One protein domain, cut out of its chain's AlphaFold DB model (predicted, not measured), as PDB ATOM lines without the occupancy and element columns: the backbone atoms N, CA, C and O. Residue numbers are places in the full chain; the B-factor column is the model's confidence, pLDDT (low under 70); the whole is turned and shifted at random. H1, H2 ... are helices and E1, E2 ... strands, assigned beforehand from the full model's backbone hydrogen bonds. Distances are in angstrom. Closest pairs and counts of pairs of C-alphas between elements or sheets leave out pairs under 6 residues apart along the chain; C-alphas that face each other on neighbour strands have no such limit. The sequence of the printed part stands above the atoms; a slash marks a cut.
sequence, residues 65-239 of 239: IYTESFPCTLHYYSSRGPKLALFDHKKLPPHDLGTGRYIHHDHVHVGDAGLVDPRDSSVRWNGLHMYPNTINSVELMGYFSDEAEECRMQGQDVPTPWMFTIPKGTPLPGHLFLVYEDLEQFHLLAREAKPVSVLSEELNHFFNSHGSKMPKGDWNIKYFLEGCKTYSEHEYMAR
ATOM      1  N   ILE A  65       7.793 -39.236 -42.500       92.81
ATOM      2  CA  ILE A  65       8.050 -38.217 -43.520       92.81
ATOM      3  C   ILE A  65       6.708 -37.786 -44.107       92.81
ATOM      4  O   ILE A  65       5.868 -38.629 -44.419       92.81
ATOM      5  N   TYR A  66       6.517 -36.480 -44.261       95.19
ATOM      6  CA  TYR A  66       5.330 -35.881 -44.850       95.19
ATOM      7  C   TYR A  66       5.711 -35.112 -46.110       95.19
ATOM      8  O   TYR A  66       6.628 -34.291 -46.108       95.19
ATOM      9  N   THR A  67       4.989 -35.382 -47.193       95.69
ATOM     10  CA  THR A  67       5.210 -34.751 -48.504       95.69
ATOM     11  C   THR A  67       3.989 -34.010 -49.029       95.69
ATOM     12  O   THR A  67       4.104 -33.303 -50.021       95.69
ATOM     13  N   GLU A  68       2.825 -34.184 -48.401       96.31
ATOM     14  CA  GLU A  68       1.554 -33.637 -48.889       96.31
ATOM     15  C   GLU A  68       1.098 -32.422 -48.085       96.31
ATOM     16  O   GLU A  68       0.752 -31.390 -48.654       96.31
ATOM     17  N   SER A  69       1.091 -32.525 -46.754       97.25
ATOM     18  CA  SER A  69       0.634 -31.450 -45.875       97.25
ATOM     19  C   SER A  69       1.231 -31.540 -44.474       97.25
ATOM     20  O   SER A  69       1.757 -32.579 -44.066       97.25
ATOM     21  N   PHE A  70       1.142 -30.431 -43.738       97.12
ATOM     22  CA  PHE A  70       1.555 -30.340 -42.341       97.12
ATOM     23  C   PHE A  70       0.631 -31.177 -41.440       97.12
ATOM     24  O   PHE A  70      -0.586 -30.966 -41.453       97.12
ATOM     25  N   PRO A  71       1.171 -32.105 -40.630       95.06
ATOM     26  CA  PRO A  71       0.359 -33.031 -39.838       95.06
ATOM     27  C   PRO A  71      -0.289 -32.404 -38.604       95.06
ATOM     28  O   PRO A  71      -1.306 -32.900 -38.124       95.06
ATOM     29  N   CYS A  72       0.291 -31.316 -38.113       93.81
ATOM     30  CA  CYS A  72      -0.166 -30.526 -36.981       93.81
ATOM     31  C   CYS A  72       0.236 -29.065 -37.192       93.81
ATOM     32  O   CYS A  72       0.963 -28.733 -38.134       93.81
ATOM     33  N   THR A  73      -0.262 -28.185 -36.328       93.50
ATOM     34  CA  THR A  73       0.196 -26.794 -36.314       93.50
ATOM     35  C   THR A  73       1.616 -26.742 -35.764       93.50
ATOM     36  O   THR A  73       1.860 -27.206 -34.651       93.50
ATOM     37  N   LEU A  74       2.533 -26.176 -36.547       94.88
ATOM     38  CA  LEU A  74       3.950 -26.094 -36.215       94.88
ATOM     39  C   LEU A  74       4.418 -24.651 -36.078       94.88
ATOM     40  O   LEU A  74       3.964 -23.749 -36.786       94.88
ATOM     41  N   HIS A  75       5.376 -24.466 -35.184       93.44
ATOM     42  CA  HIS A  75       5.948 -23.195 -34.797       93.44
ATOM     43  C   HIS A  75       7.457 -23.210 -35.018       93.44
ATOM     44  O   HIS A  75       8.142 -24.161 -34.650       93.44
ATOM     45  N   TYR A  76       7.970 -22.134 -35.593       93.38
ATOM     46  CA  TYR A  76       9.389 -21.886 -35.777       93.38
ATOM     47  C   TYR A  76       9.755 -20.587 -35.055       93.38
ATOM     48  O   TYR A  76       9.100 -19.557 -35.240       93.38
ATOM     49  N   TYR A  77      10.773 -20.665 -34.203       91.62
ATOM     50  CA  TYR A  77      11.345 -19.533 -33.483       91.62
ATOM     51  C   TYR A  77      12.530 -18.991 -34.277       91.62
ATOM     52  O   TYR A  77      13.465 -19.741 -34.529       91.62
ATOM     53  N   SER A  78      12.515 -17.701 -34.612       89.75
ATOM     54  CA  SER A  78      13.680 -17.015 -35.176       89.75
ATOM     55  C   SER A  78      14.133 -15.894 -34.257       89.75
ATOM     56  O   SER A  78      13.347 -15.019 -33.887       89.75
ATOM     57  N   SER A  79      15.427 -15.865 -33.951       84.12
ATOM     58  CA  SER A  79      16.054 -14.777 -33.192       84.12
ATOM     59  C   SER A  79      16.455 -13.589 -34.072       84.12
ATOM     60  O   SER A  79      16.935 -12.576 -33.569       84.12
ATOM     61  N   ARG A  80      16.264 -13.687 -35.395       81.31
ATOM     62  CA  ARG A  80      16.820 -12.744 -36.382       81.31
ATOM     63  C   ARG A  80      15.798 -11.778 -36.982       81.31
ATOM     64  O   ARG A  80      16.139 -11.006 -37.878       81.31
ATOM     65  N   GLY A  81      14.566 -11.783 -36.474       86.69
ATOM     66  CA  GLY A  81      13.514 -10.846 -36.867       86.69
ATOM     67  C   GLY A  81      12.408 -11.450 -37.753       86.69
ATOM     68  O   GLY A  81      12.278 -12.667 -37.865       86.69
ATOM     69  N   PRO A  82      11.579 -10.605 -38.399       90.88
ATOM     70  CA  PRO A  82      10.375 -11.041 -39.127       90.88
ATOM     71  C   PRO A  82      10.651 -11.698 -40.487       90.88
ATOM     72  O   PRO A  82       9.758 -12.295 -41.104       90.88
ATOM     73  N   LYS A  83      11.877 -11.549 -40.997       91.31
ATOM     74  CA  LYS A  83      12.327 -12.158 -42.245       91.31
ATOM     75  C   LYS A  83      13.201 -13.354 -41.901       91.31
ATOM     76  O   LYS A  83      14.259 -13.185 -41.307       91.31
ATOM     77  N   LEU A  84      12.763 -14.541 -42.312       88.12
ATOM     78  CA  LEU A  84      13.525 -15.771 -42.134       88.12
ATOM     79  C   LEU A  84      14.828 -15.649 -42.932       88.12
ATOM     80  O   LEU A  84      14.806 -15.348 -44.125       88.12
ATOM     81  N   ALA A  85      15.966 -15.829 -42.281       87.69
ATOM     82  CA  ALA A  85      17.268 -15.688 -42.915       87.69
ATOM     83  C   ALA A  85      18.170 -16.814 -42.425       87.69
ATOM     84  O   ALA A  85      18.849 -16.668 -41.407       87.69
ATOM     85  N   LEU A  86      18.147 -17.935 -43.154       90.12
ATOM     86  CA  LEU A  86      19.036 -19.044 -42.852       90.12
ATOM     87  C   LEU A  86      20.483 -18.617 -43.062       90.12
ATOM     88  O   LEU A  86      20.791 -17.775 -43.912       90.12
ATOM     89  N   PHE A  87      21.384 -19.223 -42.304       88.44
ATOM     90  CA  PHE A  87      22.809 -18.978 -42.443       88.44
ATOM     91  C   PHE A  87      23.618 -20.261 -42.311       88.44
ATOM     92  O   PHE A  87      23.174 -21.258 -41.755       88.44
ATOM     93  N   ASP A  88      24.828 -20.222 -42.848       89.88
ATOM     94  CA  ASP A  88      25.774 -21.324 -42.737       89.88
ATOM     95  C   ASP A  88      26.295 -21.429 -41.299       89.88
ATOM     96  O   ASP A  88      26.898 -20.479 -40.794       89.88
ATOM     97  N   HIS A  89      26.100 -22.586 -40.668       84.19
ATOM     98  CA  HIS A  89      26.596 -22.890 -39.326       84.19
ATOM     99  C   HIS A  89      28.096 -22.587 -39.170       84.19
ATOM    100  O   HIS A  89      28.526 -22.096 -38.129       84.19
ATOM    101  N   LYS A  90      28.909 -22.805 -40.216       83.75
ATOM    102  CA  LYS A  90      30.362 -22.546 -40.184       83.75
ATOM    103  C   LYS A  90      30.715 -21.057 -40.096       83.75
ATOM    104  O   LYS A  90      31.857 -20.724 -39.797       83.75
ATOM    105  N   LYS A  91      29.765 -20.159 -40.380       82.31
ATOM    106  CA  LYS A  91      29.961 -18.701 -40.321       82.31
ATOM    107  C   LYS A  91      29.652 -18.108 -38.947       82.31
ATOM    108  O   LYS A  91      29.757 -16.892 -38.795       82.31
ATOM    109  N   LEU A  92      29.273 -18.933 -37.970       73.06
ATOM    110  CA  LEU A  92      29.155 -18.485 -36.589       73.06
ATOM    111  C   LEU A  92      30.541 -18.142 -36.026       73.06
ATOM    112  O   LEU A  92      31.483 -18.920 -36.208       73.06
ATOM    113  N   PRO A  93      30.692 -16.993 -35.346       65.44
ATOM    114  CA  PRO A  93      31.896 -16.692 -34.589       65.44
ATOM    115  C   PRO A  93      32.227 -17.833 -33.608       65.44
ATOM    116  O   PRO A  93      31.326 -18.386 -32.986       65.44
ATOM    117  N   PRO A  94      33.508 -18.178 -33.392       58.69
ATOM    118  CA  PRO A  94      33.879 -19.276 -32.496       58.69
ATOM    119  C   PRO A  94      33.404 -19.107 -31.048       58.69
ATOM    120  O   PRO A  94      33.167 -20.097 -30.370       58.69
ATOM    121  N   HIS A  95      33.253 -17.865 -30.578       55.28
ATOM    122  CA  HIS A  95      32.714 -17.572 -29.247       55.28
ATOM    123  C   HIS A  95      31.209 -17.888 -29.142       55.28
ATOM    124  O   HIS A  95      30.695 -18.084 -28.047       55.28
ATOM    125  N   ASP A  96      30.518 -17.975 -30.277       56.69
ATOM    126  CA  ASP A  96      29.091 -18.272 -30.369       56.69
ATOM    127  C   ASP A  96      28.829 -19.779 -30.521       56.69
ATOM    128  O   ASP A  96      27.716 -20.255 -30.298       56.69
ATOM    129  N   LEU A  97      29.870 -20.556 -30.846       51.78
ATOM    130  CA  LEU A  97      29.843 -22.014 -30.881       51.78
ATOM    131  C   LEU A  97      29.957 -22.560 -29.448       51.78
ATOM    132  O   LEU A  97      31.049 -22.717 -28.907       51.78
ATOM    133  N   GLY A  98      28.818 -22.858 -28.821       45.25
ATOM    134  CA  GLY A  98      28.752 -23.531 -27.515       45.25
ATOM    135  C   GLY A  98      28.285 -22.653 -26.355       45.25
ATOM    136  O   GLY A  98      27.953 -23.176 -25.293       45.25
ATOM    137  N   THR A  99      28.172 -21.341 -26.556       48.09
ATOM    138  CA  THR A  99      27.261 -20.526 -25.748       48.09
ATOM    139  C   THR A  99      25.866 -20.704 -26.340       48.09
ATOM    140  O   THR A  99      25.738 -20.604 -27.559       48.09
ATOM    141  N   GLY A 100      24.833 -20.951 -25.534       49.78
ATOM    142  CA  GLY A 100      23.442 -21.093 -26.002       49.78
ATOM    143  C   GLY A 100      22.981 -20.026 -27.010       49.78
ATOM    144  O   GLY A 100      22.113 -20.282 -27.840       49.78
ATOM    145  N   ARG A 101      23.659 -18.870 -26.976       51.22
ATOM    146  CA  ARG A 101      23.412 -17.582 -27.626       51.22
ATOM    147  C   ARG A 101      23.070 -17.661 -29.108       51.22
ATOM    148  O   ARG A 101      22.411 -16.761 -29.617       51.22
ATOM    149  N   TYR A 102      23.498 -18.723 -29.793       51.22
ATOM    150  CA  TYR A 102      23.185 -18.978 -31.201       51.22
ATOM    151  C   TYR A 102      22.844 -20.446 -31.510       51.22
ATOM    152  O   TYR A 102      22.869 -20.845 -32.674       51.22
ATOM    153  N   ILE A 103      22.413 -21.234 -30.512       51.66
ATOM    154  CA  ILE A 103      21.810 -22.577 -30.702       51.66
ATOM    155  C   ILE A 103      20.468 -22.487 -31.460       51.66
ATOM    156  O   ILE A 103      19.795 -23.476 -31.730       51.66
ATOM    157  N   HIS A 104      20.065 -21.290 -31.872       61.12
ATOM    158  CA  HIS A 104      18.888 -21.094 -32.688       61.12
ATOM    159  C   HIS A 104      19.009 -21.865 -34.004       61.12
ATOM    160  O   HIS A 104      19.976 -21.737 -34.764       61.12
ATOM    161  N   HIS A 105      17.970 -22.644 -34.273       69.88
ATOM    162  CA  HIS A 105      17.764 -23.490 -35.444       69.88
ATOM    163  C   HIS A 105      17.556 -22.709 -36.762       69.88
ATOM    164  O   HIS A 105      16.873 -23.162 -37.678       69.88
ATOM    165  N   ASP A 106      18.154 -21.521 -36.844       78.56
ATOM    166  CA  ASP A 106      18.203 -20.627 -38.001       78.56
ATOM    167  C   ASP A 106      19.425 -20.945 -38.886       78.56
ATOM    168  O   ASP A 106      19.682 -20.259 -39.876       78.56
ATOM    169  N   HIS A 107      20.209 -21.964 -38.525       86.94
ATOM    170  CA  HIS A 107      21.398 -22.377 -39.252       86.94
ATOM    171  C   HIS A 107      21.159 -23.640 -40.076       86.94
ATOM    172  O   HIS A 107      20.321 -24.479 -39.766       86.94
ATOM    173  N   VAL A 108      21.955 -23.769 -41.127       91.56
ATOM    174  CA  VAL A 108      22.035 -24.935 -42.006       91.56
ATOM    175  C   VAL A 108      23.498 -25.296 -42.219       91.56
ATOM    176  O   VAL A 108      24.389 -24.454 -42.070       91.56
ATOM    177  N   HIS A 109      23.762 -26.544 -42.591       92.19
ATOM    178  CA  HIS A 109      25.082 -26.946 -43.048       92.19
ATOM    179  C   HIS A 109      25.229 -26.638 -44.534       92.19
ATOM    180  O   HIS A 109      24.409 -27.053 -45.355       92.19
ATOM    181  N   VAL A 110      26.288 -25.913 -44.883       93.88
ATOM    182  CA  VAL A 110      26.657 -25.685 -46.277       93.88
ATOM    183  C   VAL A 110      27.840 -26.582 -46.613       93.88
ATOM    184  O   VAL A 110      28.924 -26.468 -46.024       93.88
ATOM    185  N   GLY A 111      27.604 -27.503 -47.546       91.12
ATOM    186  CA  GLY A 111      28.638 -28.389 -48.069       91.12
ATOM    187  C   GLY A 111      29.641 -27.637 -48.946       91.12
ATOM    188  O   GLY A 111      29.447 -26.468 -49.284       91.12
ATOM    189  N   ASP A 112      30.696 -28.324 -49.377       88.75
ATOM    190  CA  ASP A 112      31.801 -27.718 -50.142       88.75
ATOM    191  C   ASP A 112      31.356 -27.097 -51.477       88.75
ATOM    192  O   ASP A 112      31.967 -26.154 -51.973       88.75
ATOM    193  N   ALA A 113      30.241 -27.578 -52.036       90.94
ATOM    194  CA  ALA A 113      29.617 -27.020 -53.234       90.94
ATOM    195  C   ALA A 113      28.887 -25.680 -52.995       90.94
ATOM    196  O   ALA A 113      28.317 -25.119 -53.930       90.94
ATOM    197  N   GLY A 114      28.851 -25.167 -51.760       92.62
ATOM    198  CA  GLY A 114      28.118 -23.947 -51.412       92.62
ATOM    199  C   GLY A 114      26.599 -24.139 -51.322       92.62
ATOM    200  O   GLY A 114      25.848 -23.163 -51.384       92.62
ATOM    201  N   LEU A 115      26.138 -25.387 -51.192       96.12
ATOM    202  CA  LEU A 115      24.725 -25.758 -51.175       96.12
ATOM    203  C   LEU A 115      24.321 -26.371 -49.832       96.12
ATOM    204  O   LEU A 115      25.102 -27.063 -49.184       96.12
ATOM    205  N   VAL A 116      23.065 -26.139 -49.466       95.12
ATOM    206  CA  VAL A 116      22.343 -26.855 -48.416       95.12
ATOM    207  C   VAL A 116      21.796 -28.126 -49.050       95.12
ATOM    208  O   VAL A 116      20.843 -28.048 -49.826       95.12
ATOM    209  N   ASP A 117      22.417 -29.277 -48.785       93.94
ATOM    210  CA  ASP A 117      21.926 -30.576 -49.260       93.94
ATOM    211  C   ASP A 117      21.134 -31.272 -48.138       93.94
ATOM    212  O   ASP A 117      21.689 -31.491 -47.058       93.94
ATOM    213  N   PRO A 118      19.860 -31.652 -48.360       90.56
ATOM    214  CA  PRO A 118      19.087 -32.434 -47.391       90.56
ATOM    215  C   PRO A 118      19.663 -33.832 -47.108       90.56
ATOM    216  O   PRO A 118      19.234 -34.475 -46.156       90.56
ATOM    217  N   ARG A 119      20.586 -34.321 -47.946       87.00
ATOM    218  CA  ARG A 119      21.250 -35.632 -47.834       87.00
ATOM    219  C   ARG A 119      22.668 -35.522 -47.275       87.00
ATOM    220  O   ARG A 119      23.431 -36.481 -47.363       87.00
ATOM    221  N   ASP A 120      23.049 -34.352 -46.772       86.25
ATOM    222  CA  ASP A 120      24.343 -34.166 -46.130       86.25
ATOM    223  C   ASP A 120      24.442 -35.062 -44.889       86.25
ATOM    224  O   ASP A 120      23.784 -34.820 -43.882       86.25
ATOM    225  N   SER A 121      25.269 -36.105 -44.970       81.62
ATOM    226  CA  SER A 121      25.441 -37.091 -43.903       81.62
ATOM    227  C   SER A 121      26.246 -36.572 -42.709       81.62
ATOM    228  O   SER A 121      26.327 -37.260 -41.690       81.62
ATOM    229  N   SER A 122      26.846 -35.378 -42.807       81.50
ATOM    230  CA  SER A 122      27.565 -34.747 -41.695       81.50
ATOM    231  C   SER A 122      26.631 -34.158 -40.634       81.50
ATOM    232  O   SER A 122      27.066 -33.882 -39.514       81.50
ATOM    233  N   VAL A 123      25.349 -33.987 -40.963       82.94
ATOM    234  CA  VAL A 123      24.317 -33.482 -40.056       82.94
ATOM    235  C   VAL A 123      23.098 -34.392 -40.066       82.94
ATOM    236  O   VAL A 123      22.845 -35.116 -41.022       82.94
ATOM    237  N   ARG A 124      22.323 -34.365 -38.976       80.62
ATOM    238  CA  ARG A 124      21.131 -35.213 -38.867       80.62
ATOM    239  C   ARG A 124      20.048 -34.782 -39.862       80.62
ATOM    240  O   ARG A 124      19.570 -35.571 -40.663       80.62
ATOM    241  N   TRP A 125      19.679 -33.509 -39.822       85.94
ATOM    242  CA  TRP A 125      18.732 -32.917 -40.756       85.94
ATOM    243  C   TRP A 125      19.229 -31.527 -41.116       85.94
ATOM    244  O   TRP A 125      19.627 -30.764 -40.239       85.94
ATOM    245  N   ASN A 126      19.229 -31.214 -42.409       90.69
ATOM    246  CA  ASN A 126      19.738 -29.949 -42.920       90.69
ATOM    247  C   ASN A 126      18.576 -29.067 -43.390       90.69
ATOM    248  O   ASN A 126      18.259 -28.996 -44.580       90.69
ATOM    249  N   GLY A 127      17.871 -28.466 -42.433       90.88
ATOM    250  CA  GLY A 127      16.652 -27.717 -42.704       90.88
ATOM    251  C   GLY A 127      16.166 -26.909 -41.511       90.88
ATOM    252  O   GLY A 127      16.872 -26.728 -40.525       90.88
ATOM    253  N   LEU A 128      14.941 -26.405 -41.625       92.69
ATOM    254  CA  LEU A 128      14.329 -25.562 -40.608       92.69
ATOM    255  C   LEU A 128      13.710 -26.417 -39.503       92.69
ATOM    256  O   LEU A 128      12.845 -27.246 -39.793       92.69
ATOM    257  N   HIS A 129      14.079 -26.172 -38.248       91.69
ATOM    258  CA  HIS A 129      13.459 -26.872 -37.128       91.69
ATOM    259  C   HIS A 129      12.138 -26.212 -36.747       91.69
ATOM    260  O   HIS A 129      12.021 -24.990 -36.637       91.69
ATOM    261  N   MET A 130      11.130 -27.041 -36.526       93.69
ATOM    262  CA  MET A 130       9.787 -26.627 -36.178       93.69
ATOM    263  C   MET A 130       9.241 -27.523 -35.074       93.69
ATOM    264  O   MET A 130       9.581 -28.702 -34.976       93.69
ATOM    265  N   TYR A 131       8.344 -26.966 -34.272       91.56
ATOM    266  CA  TYR A 131       7.832 -27.621 -33.079       91.56
ATOM    267  C   TYR A 131       6.310 -27.511 -32.991       91.56
ATOM    268  O   TYR A 131       5.752 -26.466 -33.340       91.56
ATOM    269  N   PRO A 132       5.609 -28.548 -32.518       92.00
ATOM    270  CA  PRO A 132       4.192 -28.463 -32.213       92.00
ATOM    271  C   PRO A 132       3.946 -27.578 -30.983       92.00
ATOM    272  O   PRO A 132       4.862 -27.198 -30.258       92.00
ATOM    273  N   ASN A 133       2.682 -27.248 -30.718       86.75
ATOM    274  CA  ASN A 133       2.305 -26.510 -29.511       86.75
ATOM    275  C   ASN A 133       2.210 -27.434 -28.279       86.75
ATOM    276  O   ASN A 133       1.115 -27.728 -27.790       86.75
ATOM    277  N   THR A 134       3.355 -27.921 -27.807       85.75
ATOM    278  CA  THR A 134       3.479 -28.760 -26.604       85.75
ATOM    279  C   THR A 134       4.174 -28.000 -25.485       85.75
ATOM    280  O   THR A 134       4.854 -27.006 -25.734       85.75
ATOM    281  N   ILE A 135       4.018 -28.462 -24.240       83.62
ATOM    282  CA  ILE A 135       4.660 -27.816 -23.083       83.62
ATOM    283  C   ILE A 135       6.183 -27.794 -23.261       83.62
ATOM    284  O   ILE A 135       6.775 -26.725 -23.169       83.62
ATOM    285  N   ASN A 136       6.784 -28.921 -23.657       82.62
ATOM    286  CA  ASN A 136       8.222 -29.016 -23.923       82.62
ATOM    287  C   ASN A 136       8.684 -28.023 -24.998       82.62
ATOM    288  O   ASN A 136       9.695 -27.347 -24.838       82.62
ATOM    289  N   SER A 137       7.929 -27.915 -26.095       84.56
ATOM    290  CA  SER A 137       8.256 -26.994 -27.184       84.56
ATOM    291  C   SER A 137       8.198 -25.540 -26.730       84.56
ATOM    292  O   SER A 137       9.041 -24.735 -27.124       84.56
ATOM    293  N   VAL A 138       7.229 -25.190 -25.880       84.50
ATOM    294  CA  VAL A 138       7.127 -23.821 -25.372       84.50
ATOM    295  C   VAL A 138       8.188 -23.515 -24.324       84.50
ATOM    296  O   VAL A 138       8.747 -22.423 -24.366       84.50
ATOM    297  N   GLU A 139       8.517 -24.456 -23.441       84.62
ATOM    298  CA  GLU A 139       9.635 -24.312 -22.503       84.62
ATOM    299  C   GLU A 139      10.958 -24.109 -23.251       84.62
ATOM    300  O   GLU A 139      11.698 -23.174 -22.945       84.62
ATOM    301  N   LEU A 140      11.207 -24.894 -24.303       84.81
ATOM    302  CA  LEU A 140      12.388 -24.749 -25.155       84.81
ATOM    303  C   LEU A 140      12.445 -23.368 -25.831       84.81
ATOM    304  O   LEU A 140      13.471 -22.691 -25.807       84.81
ATOM    305  N   MET A 141      11.329 -22.903 -26.398       85.50
ATOM    306  CA  MET A 141      11.249 -21.556 -26.976       85.50
ATOM    307  C   MET A 141      11.305 -20.439 -25.925       85.50
ATOM    308  O   MET A 141      11.615 -19.297 -26.267       85.50
ATOM    309  N   GLY A 142      10.930 -20.727 -24.677       84.94
ATOM    310  CA  GLY A 142      11.093 -19.844 -23.527       84.94
ATOM    311  C   GLY A 142      12.569 -19.651 -23.218       84.94
ATOM    312  O   GLY A 142      13.045 -18.523 -23.270       84.94
ATOM    313  N   TYR A 143      13.302 -20.756 -23.074       85.00
ATOM    314  CA  TYR A 143      14.752 -20.757 -22.885       85.00
ATOM    315  C   TYR A 143      15.483 -19.931 -23.958       85.00
ATOM    316  O   TYR A 143      16.281 -19.056 -23.631       85.00
ATOM    317  N   PHE A 144      15.140 -20.112 -25.240       84.00
ATOM    318  CA  PHE A 144      15.730 -19.312 -26.325       84.00
ATOM    319  C   PHE A 144      15.419 -17.813 -26.232       84.00
ATOM    320  O   PHE A 144      16.204 -16.983 -26.695       84.00
ATOM    321  N   SER A 145      14.249 -17.462 -25.701       82.94
ATOM    322  CA  SER A 145      13.831 -16.073 -25.531       82.94
ATOM    323  C   SER A 145      14.537 -15.414 -24.351       82.94
ATOM    324  O   SER A 145      14.901 -14.245 -24.459       82.94
ATOM    325  N   ASP A 146      14.725 -16.151 -23.256       84.50
ATOM    326  CA  ASP A 146      15.409 -15.671 -22.056       84.50
ATOM    327  C   ASP A 146      16.875 -15.367 -22.370       84.50
ATOM    328  O   ASP A 146      17.381 -14.302 -22.030       84.50
ATOM    329  N   GLU A 147      17.532 -16.228 -23.147       81.62
ATOM    330  CA  GLU A 147      18.915 -16.007 -23.563       81.62
ATOM    331  C   GLU A 147      19.096 -14.783 -24.475       81.62
ATOM    332  O   GLU A 147      20.038 -14.000 -24.311       81.62
ATOM    333  N   ALA A 148      18.173 -14.566 -25.417       80.19
ATOM    334  CA  ALA A 148      18.173 -13.351 -26.227       80.19
ATOM    335  C   ALA A 148      18.014 -12.093 -25.354       80.19
ATOM    336  O   ALA A 148      18.610 -11.057 -25.656       80.19
ATOM    337  N   GLU A 149      17.235 -12.173 -24.275       83.62
ATOM    338  CA  GLU A 149      17.059 -11.069 -23.335       83.62
ATOM    339  C   GLU A 149      18.301 -10.843 -22.464       83.62
ATOM    340  O   GLU A 149      18.729  -9.701 -22.309       83.62
ATOM    341  N   GLU A 150      18.953 -11.900 -21.979       85.12
ATOM    342  CA  GLU A 150      20.232 -11.790 -21.268       85.12
ATOM    343  C   GLU A 150      21.295 -11.085 -22.118       85.12
ATOM    344  O   GLU A 150      22.021 -10.217 -21.625       85.12
ATOM    345  N   CYS A 151      21.359 -11.397 -23.415       82.38
ATOM    346  CA  CYS A 151      22.264 -10.724 -24.343       82.38
ATOM    347  C   CYS A 151      21.943  -9.225 -24.460       82.38
ATOM    348  O   CYS A 151      22.859  -8.398 -24.411       82.38
ATOM    349  N   ARG A 152      20.657  -8.846 -24.529       83.88
ATOM    350  CA  ARG A 152      20.248  -7.428 -24.500       83.88
ATOM    351  C   ARG A 152      20.622  -6.746 -23.190       83.88
ATOM    352  O   ARG A 152      21.129  -5.626 -23.221       83.88
ATOM    353  N   MET A 153      20.432  -7.411 -22.050       86.50
ATOM    354  CA  MET A 153      20.822  -6.881 -20.736       86.50
ATOM    355  C   MET A 153      22.338  -6.655 -20.625       86.50
ATOM    356  O   MET A 153      22.777  -5.743 -19.927       86.50
ATOM    357  N   GLN A 154      23.142  -7.435 -21.353       87.81
ATOM    358  CA  GLN A 154      24.592  -7.247 -21.485       87.81
ATOM    359  C   GLN A 154      24.982  -6.136 -22.479       87.81
ATOM    360  O   GLN A 154      26.169  -5.928 -22.731       87.81
ATOM    361  N   GLY A 155      24.011  -5.413 -23.045       86.00
ATOM    362  CA  GLY A 155      24.235  -4.325 -23.996       86.00
ATOM    363  C   GLY A 155      24.481  -4.782 -25.434       86.00
ATOM    364  O   GLY A 155      24.949  -3.983 -26.244       86.00
ATOM    365  N   GLN A 156      24.196  -6.045 -25.767       83.19
ATOM    366  CA  GLN A 156      24.303  -6.532 -27.141       83.19
ATOM    367  C   GLN A 156      23.082  -6.109 -27.965       83.19
ATOM    368  O   GLN A 156      21.946  -6.116 -27.483       83.19
ATOM    369  N   ASP A 157      23.316  -5.788 -29.235       82.44
ATOM    370  CA  ASP A 157      22.257  -5.487 -30.195       82.44
ATOM    371  C   ASP A 157      21.661  -6.793 -30.745       82.44
ATOM    372  O   ASP A 157      22.117  -7.340 -31.752       82.44
ATOM    373  N   VAL A 158      20.674  -7.337 -30.027       81.12
ATOM    374  CA  VAL A 158      19.966  -8.564 -30.415       81.12
ATOM    375  C   VAL A 158      18.574  -8.223 -30.950       81.12
ATOM    376  O   VAL A 158      17.751  -7.678 -30.197       81.12
ATOM    377  N   PRO A 159      18.249  -8.597 -32.208       84.50
ATOM    378  CA  PRO A 159      16.931  -8.361 -32.786       84.50
ATOM    379  C   PRO A 159      15.808  -8.945 -31.927       84.50
ATOM    380  O   PRO A 159      15.982  -9.950 -31.238       84.50
ATOM    381  N   THR A 160      14.621  -8.339 -31.971       87.06
ATOM    382  CA  THR A 160      13.425  -8.928 -31.351       87.06
ATOM    383  C   THR A 160      13.135 -10.293 -31.985       87.06
ATOM    384  O   THR A 160      13.073 -10.355 -33.215       87.06
ATOM    385  N   PRO A 161      12.926 -11.370 -31.204       89.50
ATOM    386  CA  PRO A 161      12.598 -12.678 -31.748       89.50
ATOM    387  C   PRO A 161      11.167 -12.737 -32.285       89.50
ATOM    388  O   PRO A 161      10.254 -12.073 -31.782       89.50
ATOM    389  N   TRP A 162      10.973 -13.576 -33.297       92.56
ATOM    390  CA  TRP A 162       9.705 -13.776 -33.987       92.56
ATOM    391  C   TRP A 162       9.301 -15.241 -33.986       92.56
ATOM    392  O   TRP A 162      10.128 -16.143 -34.093       92.56
ATOM    393  N   MET A 163       7.992 -15.453 -33.920       93.19
ATOM    394  CA  MET A 163       7.362 -16.752 -34.067       93.19
ATOM    395  C   MET A 163       6.665 -16.835 -35.411       93.19
ATOM    396  O   MET A 163       5.802 -16.017 -35.742       93.19
ATOM    397  N   PHE A 164       7.013 -17.868 -36.159       94.75
ATOM    398  CA  PHE A 164       6.397 -18.240 -37.417       94.75
ATOM    399  C   PHE A 164       5.515 -19.453 -37.150       94.75
ATOM    400  O   PHE A 164       5.953 -20.410 -36.524       94.75
ATOM    401  N   THR A 165       4.264 -19.421 -37.592       94.75
ATOM    402  CA  THR A 165       3.301 -20.499 -37.343       94.75
ATOM    403  C   THR A 165       2.693 -20.966 -38.654       94.75
ATOM    404  O   THR A 165       2.136 -20.147 -39.385       94.75
ATOM    405  N   ILE A 166       2.764 -22.271 -38.920       96.56
ATOM    406  CA  ILE A 166       2.090 -22.940 -40.037       96.56
ATOM    407  C   ILE A 166       0.947 -23.794 -39.479       96.56
ATOM    408  O   ILE A 166       1.210 -24.690 -38.676       96.56
ATOM    409  N   PRO A 167      -0.311 -23.550 -39.880       95.50
ATOM    410  CA  PRO A 167      -1.445 -24.365 -39.453       95.50
ATOM    411  C   PRO A 167      -1.376 -25.809 -39.964       95.50
ATOM    412  O   PRO A 167      -0.883 -26.073 -41.066       95.50
ATOM    413  N   LYS A 168      -1.973 -26.735 -39.207       95.12
ATOM    414  CA  LYS A 168      -2.247 -28.104 -39.666       95.12
ATOM    415  C   LYS A 168      -2.984 -28.110 -41.009       95.12
ATOM    416  O   LYS A 168      -3.854 -27.279 -41.259       95.12
ATOM    417  N   GLY A 169      -2.666 -29.086 -41.857       97.06
ATOM    418  CA  GLY A 169      -3.309 -29.282 -43.155       97.06
ATOM    419  C   GLY A 169      -2.821 -28.322 -44.239       97.06
ATOM    420  O   GLY A 169      -3.240 -28.448 -45.387       97.06
ATOM    421  N   THR A 170      -1.909 -27.400 -43.911       98.19
ATOM    422  CA  THR A 170      -1.234 -26.568 -44.908       98.19
ATOM    423  C   THR A 170      -0.537 -27.463 -45.937       98.19
ATOM    424  O   THR A 170       0.237 -28.332 -45.528       98.19
ATOM    425  N   PRO A 171      -0.776 -27.282 -47.250       97.81
ATOM    426  CA  PRO A 171      -0.096 -28.059 -48.280       97.81
ATOM    427  C   PRO A 171       1.419 -27.827 -48.266       97.81
ATOM    428  O   PRO A 171       1.876 -26.687 -48.188       97.81
ATOM    429  N   LEU A 172       2.195 -28.905 -48.375       96.44
ATOM    430  CA  LEU A 172       3.642 -28.829 -48.566       96.44
ATOM    431  C   LEU A 172       3.948 -28.598 -50.055       96.44
ATOM    432  O   LEU A 172       3.490 -29.374 -50.898       96.44
ATOM    433  N   PRO A 173       4.728 -27.563 -50.415       95.31
ATOM    434  CA  PRO A 173       5.203 -27.401 -51.783       95.31
ATOM    435  C   PRO A 173       6.049 -28.607 -52.206       95.31
ATOM    436  O   PRO A 173       6.850 -29.100 -51.421       95.31
ATOM    437  N   GLY A 174       5.948 -29.049 -53.465       94.62
ATOM    438  CA  GLY A 174       6.644 -30.261 -53.936       94.62
ATOM    439  C   GLY A 174       8.180 -30.219 -53.860       94.62
ATOM    440  O   GLY A 174       8.824 -31.266 -53.922       94.62
ATOM    441  N   HIS A 175       8.767 -29.030 -53.702       94.88
ATOM    442  CA  HIS A 175      10.204 -28.822 -53.497       94.88
ATOM    443  C   HIS A 175      10.623 -28.837 -52.016       94.88
ATOM    444  O   HIS A 175      11.812 -28.703 -51.737       94.88
ATOM    445  N   LEU A 176       9.681 -29.012 -51.086       95.75
ATOM    446  CA  LEU A 176       9.915 -29.172 -49.654       95.75
ATOM    447  C   LEU A 176       9.354 -30.515 -49.172       95.75
ATOM    448  O   LEU A 176       8.497 -31.133 -49.808       95.75
ATOM    449  N   PHE A 177       9.839 -30.977 -48.028       95.56
ATOM    450  CA  PHE A 177       9.230 -32.074 -47.285       95.56
ATOM    451  C   PHE A 177       9.508 -31.906 -45.796       95.56
ATOM    452  O   PHE A 177      10.438 -31.205 -45.399       95.56
ATOM    453  N   LEU A 178       8.679 -32.541 -44.979       95.88
ATOM    454  CA  LEU A 178       8.769 -32.454 -43.533       95.88
ATOM    455  C   LEU A 178       9.167 -33.814 -42.965       95.88
ATOM    456  O   LEU A 178       8.558 -34.833 -43.293       95.88
ATOM    457  N   VAL A 179      10.162 -33.828 -42.096       93.94
ATOM    458  CA  VAL A 179      10.587 -35.013 -41.354       93.94
ATOM    459  C   VAL A 179      10.160 -34.848 -39.910       93.94
ATOM    460  O   VAL A 179      10.411 -33.809 -39.316       93.94
ATOM    461  N   TYR A 180       9.518 -35.867 -39.353       92.50
ATOM    462  CA  TYR A 180       9.197 -35.949 -37.936       92.50
ATOM    463  C   TYR A 180      10.167 -36.897 -37.238       92.50
ATOM    464  O   TYR A 180      10.344 -38.045 -37.664       92.50
ATOM    465  N   GLU A 181      10.785 -36.409 -36.172       85.75
ATOM    466  CA  GLU A 181      11.772 -37.116 -35.363       85.75
ATOM    467  C   GLU A 181      11.234 -37.401 -33.948       85.75
ATOM    468  O   GLU A 181      10.075 -37.142 -33.625       85.75
ATOM    469  N   ASP A 182      12.074 -37.972 -33.090       75.44
ATOM    470  CA  ASP A 182      11.815 -38.066 -31.661       75.44
ATOM    471  C   ASP A 182      11.724 -36.675 -31.007       75.44
ATOM    472  O   ASP A 182      12.109 -35.655 -31.581       75.44
ATOM    473  N   LEU A 183      11.204 -36.642 -29.777       78.19
ATOM    474  CA  LEU A 183      11.109 -35.429 -28.951       78.19
ATOM    475  C   LEU A 183      10.308 -34.283 -29.586       78.19
ATOM    476  O   LEU A 183      10.602 -33.115 -29.349       78.19
ATOM    477  N   GLU A 184       9.270 -34.617 -30.359       84.56
ATOM    478  CA  GLU A 184       8.323 -33.632 -30.902       84.56
ATOM    479  C   GLU A 184       8.974 -32.659 -31.904       84.56
ATOM    480  O   GLU A 184       8.485 -31.552 -32.109       84.56
ATOM    481  N   GLN A 185      10.068 -33.064 -32.555       88.88
ATOM    482  CA  GLN A 185      10.791 -32.211 -33.496       88.88
ATOM    483  C   GLN A 185      10.406 -32.500 -34.940       88.88
ATOM    484  O   GLN A 185      10.350 -33.651 -35.382       88.88
ATOM    485  N   PHE A 186      10.188 -31.427 -35.691       93.88
ATOM    486  CA  PHE A 186       9.973 -31.482 -37.121       93.88
ATOM    487  C   PHE A 186      11.057 -30.705 -37.843       93.88
ATOM    488  O   PHE A 186      11.463 -29.632 -37.409       93.88
ATOM    489  N   HIS A 187      11.472 -31.221 -38.987       93.44
ATOM    490  CA  HIS A 187      12.464 -30.591 -39.840       93.44
ATOM    491  C   HIS A 187      11.832 -30.354 -41.200       93.44
ATOM    492  O   HIS A 187      11.376 -31.300 -41.842       93.44
ATOM    493  N   LEU A 188      11.785 -29.104 -41.648       95.50
ATOM    494  CA  LEU A 188      11.347 -28.737 -42.991       95.50
ATOM    495  C   LEU A 188      12.580 -28.603 -43.887       95.50
ATOM    496  O   LEU A 188      13.373 -27.674 -43.732       95.50
ATOM    497  N   LEU A 189      12.745 -29.549 -44.810       94.88
ATOM    498  CA  LEU A 189      13.915 -29.659 -45.679       94.88
ATOM    499  C   LEU A 189      13.558 -29.327 -47.128       94.88
ATOM    500  O   LEU A 189      12.441 -29.574 -47.592       94.88
ATOM    501  N   ALA A 190      14.549 -28.827 -47.866       95.44
ATOM    502  CA  ALA A 190      14.495 -28.779 -49.320       95.44
ATOM    503  C   ALA A 190      14.581 -30.196 -49.891       95.44
ATOM    504  O   ALA A 190      15.319 -31.022 -49.374       95.44
ATOM    505  N   ARG A 191      13.866 -30.488 -50.979       93.81
ATOM    506  CA  ARG A 191      13.967 -31.781 -51.682       93.81
ATOM    507  C   ARG A 191      15.264 -31.923 -52.484       93.81
ATOM    508  O   ARG A 191      15.718 -33.036 -52.734       93.81
ATOM    509  N   GLU A 192      15.840 -30.799 -52.883       94.81
ATOM    510  CA  GLU A 192      17.039 -30.715 -53.709       94.81
ATOM    511  C   GLU A 192      18.052 -29.787 -53.050       94.81
ATOM    512  O   GLU A 192      17.675 -28.886 -52.297       94.81
ATOM    513  N   ALA A 193      19.334 -30.000 -53.352       96.25
ATOM    514  CA  ALA A 193      20.399 -29.149 -52.850       96.25
ATOM    515  C   ALA A 193      20.280 -27.733 -53.434       96.25
ATOM    516  O   ALA A 193      20.158 -27.573 -54.651       96.25
ATOM    517  N   LYS A 194      20.316 -26.703 -52.582       96.38
ATOM    518  CA  LYS A 194      20.111 -25.304 -53.003       96.38
ATOM    519  C   LYS A 194      21.012 -24.323 -52.248       96.38
ATOM    520  O   LYS A 194      21.393 -24.601 -51.114       96.38
ATOM    521  N   PRO A 195      21.330 -23.150 -52.826       96.50
ATOM    522  CA  PRO A 195      21.995 -22.085 -52.084       96.50
ATOM    523  C   PRO A 195      21.145 -21.613 -50.894       96.50
ATOM    524  O   PRO A 195      19.921 -21.527 -50.996       96.50
ATOM    525  N   VAL A 196      21.796 -21.228 -49.790       95.06
ATOM    526  CA  VAL A 196      21.128 -20.748 -48.558       95.06
ATOM    527  C   VAL A 196      20.173 -19.581 -48.829       95.06
ATOM    528  O   VAL A 196      19.086 -19.517 -48.251       95.06
ATOM    529  N   SER A 197      20.561 -18.658 -49.715       94.88
ATOM    530  CA  SER A 197      19.738 -17.505 -50.097       94.88
ATOM    531  C   SER A 197      18.438 -17.933 -50.772       94.88
ATOM    532  O   SER A 197      17.369 -17.491 -50.362       94.88
ATOM    533  N   VAL A 198      18.525 -18.850 -51.739       95.94
ATOM    534  CA  VAL A 198      17.368 -19.385 -52.467       95.94
ATOM    535  C   VAL A 198      16.430 -20.117 -51.510       95.94
ATOM    536  O   VAL A 198      15.232 -19.846 -51.505       95.94
ATOM    537  N   LEU A 199      16.964 -20.984 -50.642       95.56
ATOM    538  CA  LEU A 199      16.150 -21.685 -49.645       95.56
ATOM    539  C   LEU A 199      15.464 -20.706 -48.678       95.56
ATOM    540  O   LEU A 199      14.280 -20.849 -48.380       95.56
ATOM    541  N   SER A 200      16.176 -19.674 -48.223       94.88
ATOM    542  CA  SER A 200      15.604 -18.643 -47.346       94.88
ATOM    543  C   SER A 200      14.469 -17.872 -48.024       94.88
ATOM    544  O   SER A 200      13.473 -17.538 -47.380       94.88
ATOM    545  N   GLU A 201      14.599 -17.563 -49.314       95.50
ATOM    546  CA  GLU A 201      13.562 -16.884 -50.096       95.50
ATOM    547  C   GLU A 201      12.326 -17.766 -50.292       95.50
ATOM    548  O   GLU A 201      11.211 -17.304 -50.039       95.50
ATOM    549  N   GLU A 202      12.512 -19.040 -50.651       95.12
ATOM    550  CA  GLU A 202      11.425 -20.018 -50.783       95.12
ATOM    551  C   GLU A 202      10.658 -20.187 -49.468       95.12
ATOM    552  O   GLU A 202       9.427 -20.105 -49.448       95.12
ATOM    553  N   LEU A 203      11.374 -20.338 -48.349       95.06
ATOM    554  CA  LEU A 203      10.762 -20.432 -47.026       95.06
ATOM    555  C   LEU A 203      10.021 -19.143 -46.661       95.06
ATOM    556  O   LEU A 203       8.874 -19.202 -46.223       95.06
ATOM    557  N   ASN A 204      10.609 -17.962 -46.883       95.06
ATOM    558  CA  ASN A 204       9.908 -16.699 -46.633       95.06
ATOM    559  C   ASN A 204       8.611 -16.592 -47.431       95.06
ATOM    560  O   ASN A 204       7.589 -16.203 -46.865       95.06
ATOM    561  N   HIS A 205       8.653 -16.924 -48.723       95.75
ATOM    562  CA  HIS A 205       7.476 -16.923 -49.581       95.75
ATOM    563  C   HIS A 205       6.412 -17.896 -49.056       95.75
ATOM    564  O   HIS A 205       5.240 -17.528 -48.936       95.75
ATOM    565  N   PHE A 206       6.825 -19.107 -48.677       95.81
ATOM    566  CA  PHE A 206       5.945 -20.117 -48.101       95.81
ATOM    567  C   PHE A 206       5.267 -19.626 -46.810       95.81
ATOM    568  O   PHE A 206       4.037 -19.622 -46.728       95.81
ATOM    569  N   PHE A 207       6.032 -19.116 -45.841       95.00
ATOM    570  CA  PHE A 207       5.480 -18.584 -44.590       95.00
ATOM    571  C   PHE A 207       4.602 -17.347 -44.794       95.00
ATOM    572  O   PHE A 207       3.631 -17.177 -44.066       95.00
ATOM    573  N   ASN A 208       4.919 -16.483 -45.761       95.44
ATOM    574  CA  ASN A 208       4.079 -15.325 -46.080       95.44
ATOM    575  C   ASN A 208       2.732 -15.736 -46.689       95.44
ATOM    576  O   ASN A 208       1.744 -15.035 -46.499       95.44
ATOM    577  N   SER A 209       2.699 -16.851 -47.422       96.38
ATOM    578  CA  SER A 209       1.503 -17.308 -48.136       96.38
ATOM    579  C   SER A 209       0.601 -18.194 -47.279       96.38
ATOM    580  O   SER A 209      -0.618 -18.170 -47.435       96.38
ATOM    581  N   HIS A 210       1.189 -18.990 -46.384       96.50
ATOM    582  CA  HIS A 210       0.471 -20.038 -45.655       96.50
ATOM    583  C   HIS A 210       0.572 -19.935 -44.133       96.50
ATOM    584  O   HIS A 210      -0.099 -20.680 -43.419       96.50
ATOM    585  N   GLY A 211       1.421 -19.045 -43.627       94.94
ATOM    586  CA  GLY A 211       1.691 -18.912 -42.207       94.94
ATOM    587  C   GLY A 211       1.207 -17.606 -41.604       94.94
ATOM    588  O   GLY A 211       0.652 -16.726 -42.257       94.94
ATOM    589  N   SER A 212       1.473 -17.480 -40.310       94.38
ATOM    590  CA  SER A 212       1.428 -16.209 -39.595       94.38
ATOM    591  C   SER A 212       2.773 -15.944 -38.937       94.38
ATOM    592  O   SER A 212       3.503 -16.877 -38.594       94.38
ATOM    593  N   LYS A 213       3.104 -14.664 -38.783       94.81
ATOM    594  CA  LYS A 213       4.335 -14.194 -38.150       94.81
ATOM    595  C   LYS A 213       3.966 -13.159 -37.106       94.81
ATOM    596  O   LYS A 213       3.164 -12.272 -37.397       94.81
ATOM    597  N   MET A 214       4.534 -13.259 -35.916       94.56
ATOM    598  CA  MET A 214       4.358 -12.249 -34.873       94.56
ATOM    599  C   MET A 214       5.582 -12.193 -33.958       94.56
ATOM    600  O   MET A 214       6.304 -13.191 -33.864       94.56
ATOM    601  N   PRO A 215       5.821 -11.066 -33.271       93.50
ATOM    602  CA  PRO A 215       6.807 -11.006 -32.200       93.50
ATOM    603  C   PRO A 215       6.573 -12.109 -31.159       93.50
ATOM    604  O   PRO A 215       5.429 -12.454 -30.849       93.50
ATOM    605  N   LYS A 216       7.650 -12.658 -30.582       90.12
ATOM    606  CA  LYS A 216       7.560 -13.732 -29.571       90.12
ATOM    607  C   LYS A 216       6.694 -13.345 -28.369       90.12
ATOM    608  O   LYS A 216       5.964 -14.192 -27.860       90.12
ATOM    609  N   GLY A 217       6.747 -12.084 -27.937       88.75
ATOM    610  CA  GLY A 217       5.921 -11.576 -26.835       88.75
ATOM    611  C   GLY A 217       4.422 -11.734 -27.107       88.75
ATOM    612  O   GLY A 217       3.704 -12.310 -26.292       88.75
ATOM    613  N   ASP A 218       3.969 -11.327 -28.294       90.94
ATOM    614  CA  ASP A 218       2.568 -11.465 -28.714       90.94
ATOM    615  C   ASP A 218       2.169 -12.936 -28.862       90.94
ATOM    616  O   ASP A 218       1.068 -13.345 -28.478       90.94
ATOM    617  N   TRP A 219       3.089 -13.758 -29.373       90.50
ATOM    618  CA  TRP A 219       2.883 -15.199 -29.479       90.50
ATOM    619  C   TRP A 219       2.683 -15.854 -28.109       90.50
ATOM    620  O   TRP A 219       1.793 -16.691 -27.972       90.50
ATOM    621  N   ASN A 220       3.442 -15.451 -27.085       84.88
ATOM    622  CA  ASN A 220       3.255 -15.948 -25.719       84.88
ATOM    623  C   ASN A 220       1.843 -15.636 -25.211       84.88
ATOM    624  O   ASN A 220       1.158 -16.520 -24.701       84.88
ATOM    625  N   ILE A 221       1.373 -14.402 -25.394       82.25
ATOM    626  CA  ILE A 221       0.028 -14.014 -24.951       82.25
ATOM    627  C   ILE A 221      -1.029 -14.897 -25.623       82.25
ATOM    628  O   ILE A 221      -1.915 -15.418 -24.953       82.25
ATOM    629  N   LYS A 222      -0.900 -15.115 -26.935       80.94
ATOM    630  CA  LYS A 222      -1.883 -15.855 -27.730       80.94
ATOM    631  C   LYS A 222      -1.846 -17.373 -27.527       80.94
ATOM    632  O   LYS A 222      -2.891 -18.010 -27.492       80.94
ATOM    633  N   TYR A 223      -0.664 -17.982 -27.476       73.50
ATOM    634  CA  TYR A 223      -0.518 -19.441 -27.561       73.50
ATOM    635  C   TYR A 223      -0.094 -20.091 -26.247       73.50
ATOM    636  O   TYR A 223      -0.554 -21.197 -25.956       73.50
ATOM    637  N   PHE A 224       0.722 -19.407 -25.440       69.19
ATOM    638  CA  PHE A 224       1.187 -19.936 -24.159       69.19
ATOM    639  C   PHE A 224       0.106 -19.836 -23.080       69.19
ATOM    640  O   PHE A 224      -0.189 -20.825 -22.414       69.19
ATOM    641  N   LEU A 225      -0.554 -18.680 -22.958       60.06
ATOM    642  CA  LEU A 225      -1.556 -18.463 -21.908       60.06
ATOM    643  C   LEU A 225      -2.904 -19.158 -22.181       60.06
ATOM    644  O   LEU A 225      -3.651 -19.425 -21.241       60.06
ATOM    645  N   GLU A 226      -3.219 -19.494 -23.437       55.66
ATOM    646  CA  GLU A 226      -4.548 -20.011 -23.809       55.66
ATOM    647  C   GLU A 226      -4.603 -21.535 -24.081       55.66
ATOM    648  O   GLU A 226      -5.698 -22.120 -24.091       55.66
ATOM    649  N   GLY A 227      -3.469 -22.230 -24.290       58.00
ATOM    650  CA  GLY A 227      -3.539 -23.496 -25.042       58.00
ATOM    651  C   GLY A 227      -2.467 -24.579 -24.902       58.00
ATOM    652  O   GLY A 227      -2.727 -25.673 -25.417       58.00
ATOM    653  N   CYS A 228      -1.333 -24.374 -24.224       59.94
ATOM    654  CA  CYS A 228      -0.325 -25.436 -24.050       59.94
ATOM    655  C   CYS A 228      -0.871 -26.536 -23.128       59.94
ATOM    656  O   CYS A 228      -0.911 -26.382 -21.911       59.94
ATOM    657  N   LYS A 229      -1.400 -27.617 -23.713       59.44
ATOM    658  CA  LYS A 229      -2.273 -28.562 -22.988       59.44
ATOM    659  C   LYS A 229      -1.934 -30.036 -23.195       59.44
ATOM    660  O   LYS A 229      -2.712 -30.868 -22.748       59.44
ATOM    661  N   THR A 230      -0.864 -30.379 -23.915       64.81
ATOM    662  CA  THR A 230      -0.646 -31.772 -24.342       64.81
ATOM    663  C   THR A 230       0.819 -32.172 -24.289       64.81
ATOM    664  O   THR A 230       1.669 -31.446 -24.802       64.81
ATOM    665  N   TYR A 231       1.073 -33.362 -23.746       66.56
ATOM    666  CA  TYR A 231       2.343 -34.096 -23.856       66.56
ATOM    667  C   TYR A 231       2.243 -35.276 -24.837       66.56
ATOM    668  O   TYR A 231       3.188 -36.038 -25.008       66.56
ATOM    669  N   SER A 232       1.061 -35.500 -25.418       78.88
ATOM    670  CA  SER A 232       0.793 -36.675 -26.237       78.88
ATOM    671  C   SER A 232       0.852 -36.337 -27.718       78.88
ATOM    672  O   SER A 232       0.108 -35.481 -28.202       78.88
ATOM    673  N   GLU A 233       1.669 -37.095 -28.453       80.62
ATOM    674  CA  GLU A 233       1.721 -37.065 -29.916       80.62
ATOM    675  C   GLU A 233       0.352 -37.205 -30.559       80.62
ATOM    676  O   GLU A 233       0.012 -36.449 -31.464       80.62
ATOM    677  N   HIS A 234      -0.476 -38.111 -30.047       82.00
ATOM    678  CA  HIS A 234      -1.827 -38.283 -30.561       82.00
ATOM    679  C   HIS A 234      -2.655 -36.991 -30.452       82.00
ATOM    680  O   HIS A 234      -3.435 -36.675 -31.347       82.00
ATOM    681  N   GLU A 235      -2.488 -36.224 -29.375       82.06
ATOM    682  CA  GLU A 235      -3.284 -35.022 -29.133       82.06
ATOM    683  C   GLU A 235      -2.842 -33.846 -30.002       82.06
ATOM    684  O   GLU A 235      -3.698 -33.201 -30.612       82.06
ATOM    685  N   TYR A 236      -1.539 -33.564 -30.097       78.38
ATOM    686  CA  TYR A 236      -1.083 -32.452 -30.934       78.38
ATOM    687  C   TYR A 236      -1.164 -32.780 -32.429       78.38
ATOM    688  O   TYR A 236      -1.381 -31.874 -33.224       78.38
ATOM    689  N   MET A 237      -1.067 -34.054 -32.827       84.88
ATOM    690  CA  MET A 237      -1.321 -34.476 -34.211       84.88
ATOM    691  C   MET A 237      -2.813 -34.428 -34.572       84.88
ATOM    692  O   MET A 237      -3.162 -34.326 -35.747       84.88
ATOM    693  N   ALA A 238      -3.725 -34.496 -33.594       79.19
ATOM    694  CA  ALA A 238      -5.165 -34.386 -33.833       79.19
ATOM    695  C   ALA A 238      -5.633 -32.934 -34.044       79.19
ATOM    696  O   ALA A 238      -6.577 -32.721 -34.807       79.19
ATOM    697  N   ARG A 239      -4.954 -31.958 -33.433       71.06
ATOM    698  CA  ARG A 239      -5.266 -30.518 -33.496       71.06
ATOM    699  C   ARG A 239      -4.736 -29.855 -34.760       71.06
ATOM    700  O   ARG A 239      -5.533 -29.147 -35.408       71.06
TER     701      ARG A 239
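Overview. This is residues 65 to 239 of the 239 residues of an uncharacterized protein of Valsa sordida (UniProt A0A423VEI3). A strongly twisted sheet of six short strands makes the core, with H1 running along its strands on one face and H2 crossing the other; H3 stands over E3 and E6, and the long unnamed stretch 79 to 127 loops out between E1 and E2. The printed part has 175 residues, with four named helices and six named strands in the order E1 E2 H1 E3 E4 E5 H2 E6 H3 H4. The sheet, in the order E4 E5 E2 E1 E3 E6, is antiparallel throughout; the class is mixed, with under half of the residues in named elements. The whole is compact, with a radius of gyration of the C-alphas of 15.7 A and spans of 45 by 44 by 28 A.

Along the chain. Find C-alpha 74 at (3.950, -26.094, -36.215), where E1, residues 74 to 78, begins; it is 13.3 A long. Next come E2, residues 128 to 132, 13.5 A, and H1, residues 135 to 153, 26.6 A, which ends at (20.822, -6.881, -20.736). Then read E3, 162 to 166, 13.4 A; E4, 176 to 180, 13.6 A; E5, 186 to 190, 13.3 A; H2, 196 to 210, 20.9 A; E6, 212 to 215, 10.5 A; H3, 216 to 227, 15.5 A; and H4, 233 to 238, 8.4 A, which ends at (-5.165, -34.386, -33.833).

Arrangement. Start at inner strand E1: N 76 and O 164 of E3 are 2.8 A apart, and N 75 and O 131 of E2, 2.7 A. E1 and E2 form a hairpin, as do E4 and E5, where N 179 and O 187 are 2.8 A apart. Between neighbours E2 and E5, N 130 and O 186 are within hydrogen-bond range at 2.8 A; between E3 and edge strand E6, N 163 and O 214 are within hydrogen-bond range at 2.8 A. E2, H1 and E3 form a split strand-helix-strand unit, two strands of one sheet with a helix between them along the chain and another strand, E1, between them in the sheet; its crossover is right-handed. Helices on both faces give three layers: H1 and H3 on one face, H2 on the other. H1 is on the sheet at a height of 11.2 A, with Tyr 77 and Met 141 the closest C-alphas to E1, 6.8 A. H2 runs across the strands at 8.3 A, with Ile 166 and His 210 the closest C-alphas to E3, 6.5 A. H3 only just stands up from the sheet, rising 40.4 degrees. H1 and H3 are close but not clearly touching: the C-alphas of Val 138 and Phe 224 are closest, 7.2 A. H4 is only just not on the sheet, with 4 pairs of C-alphas within 10 A. In H1, H2 and H4 every O i to N i+4 pair is within hydrogen-bond range; in H3, 5 of 8.

Size, cuts and confidence. The C-alphas farthest apart are those of Ala 113 and Glu 226, 45.6 A. The printed part has no cut, and the E1 to E2 link is long, 49 residues. Mean pLDDT of the printed part is 85.7; look for values under 70 at residues 93 to 105 and 224 to 231.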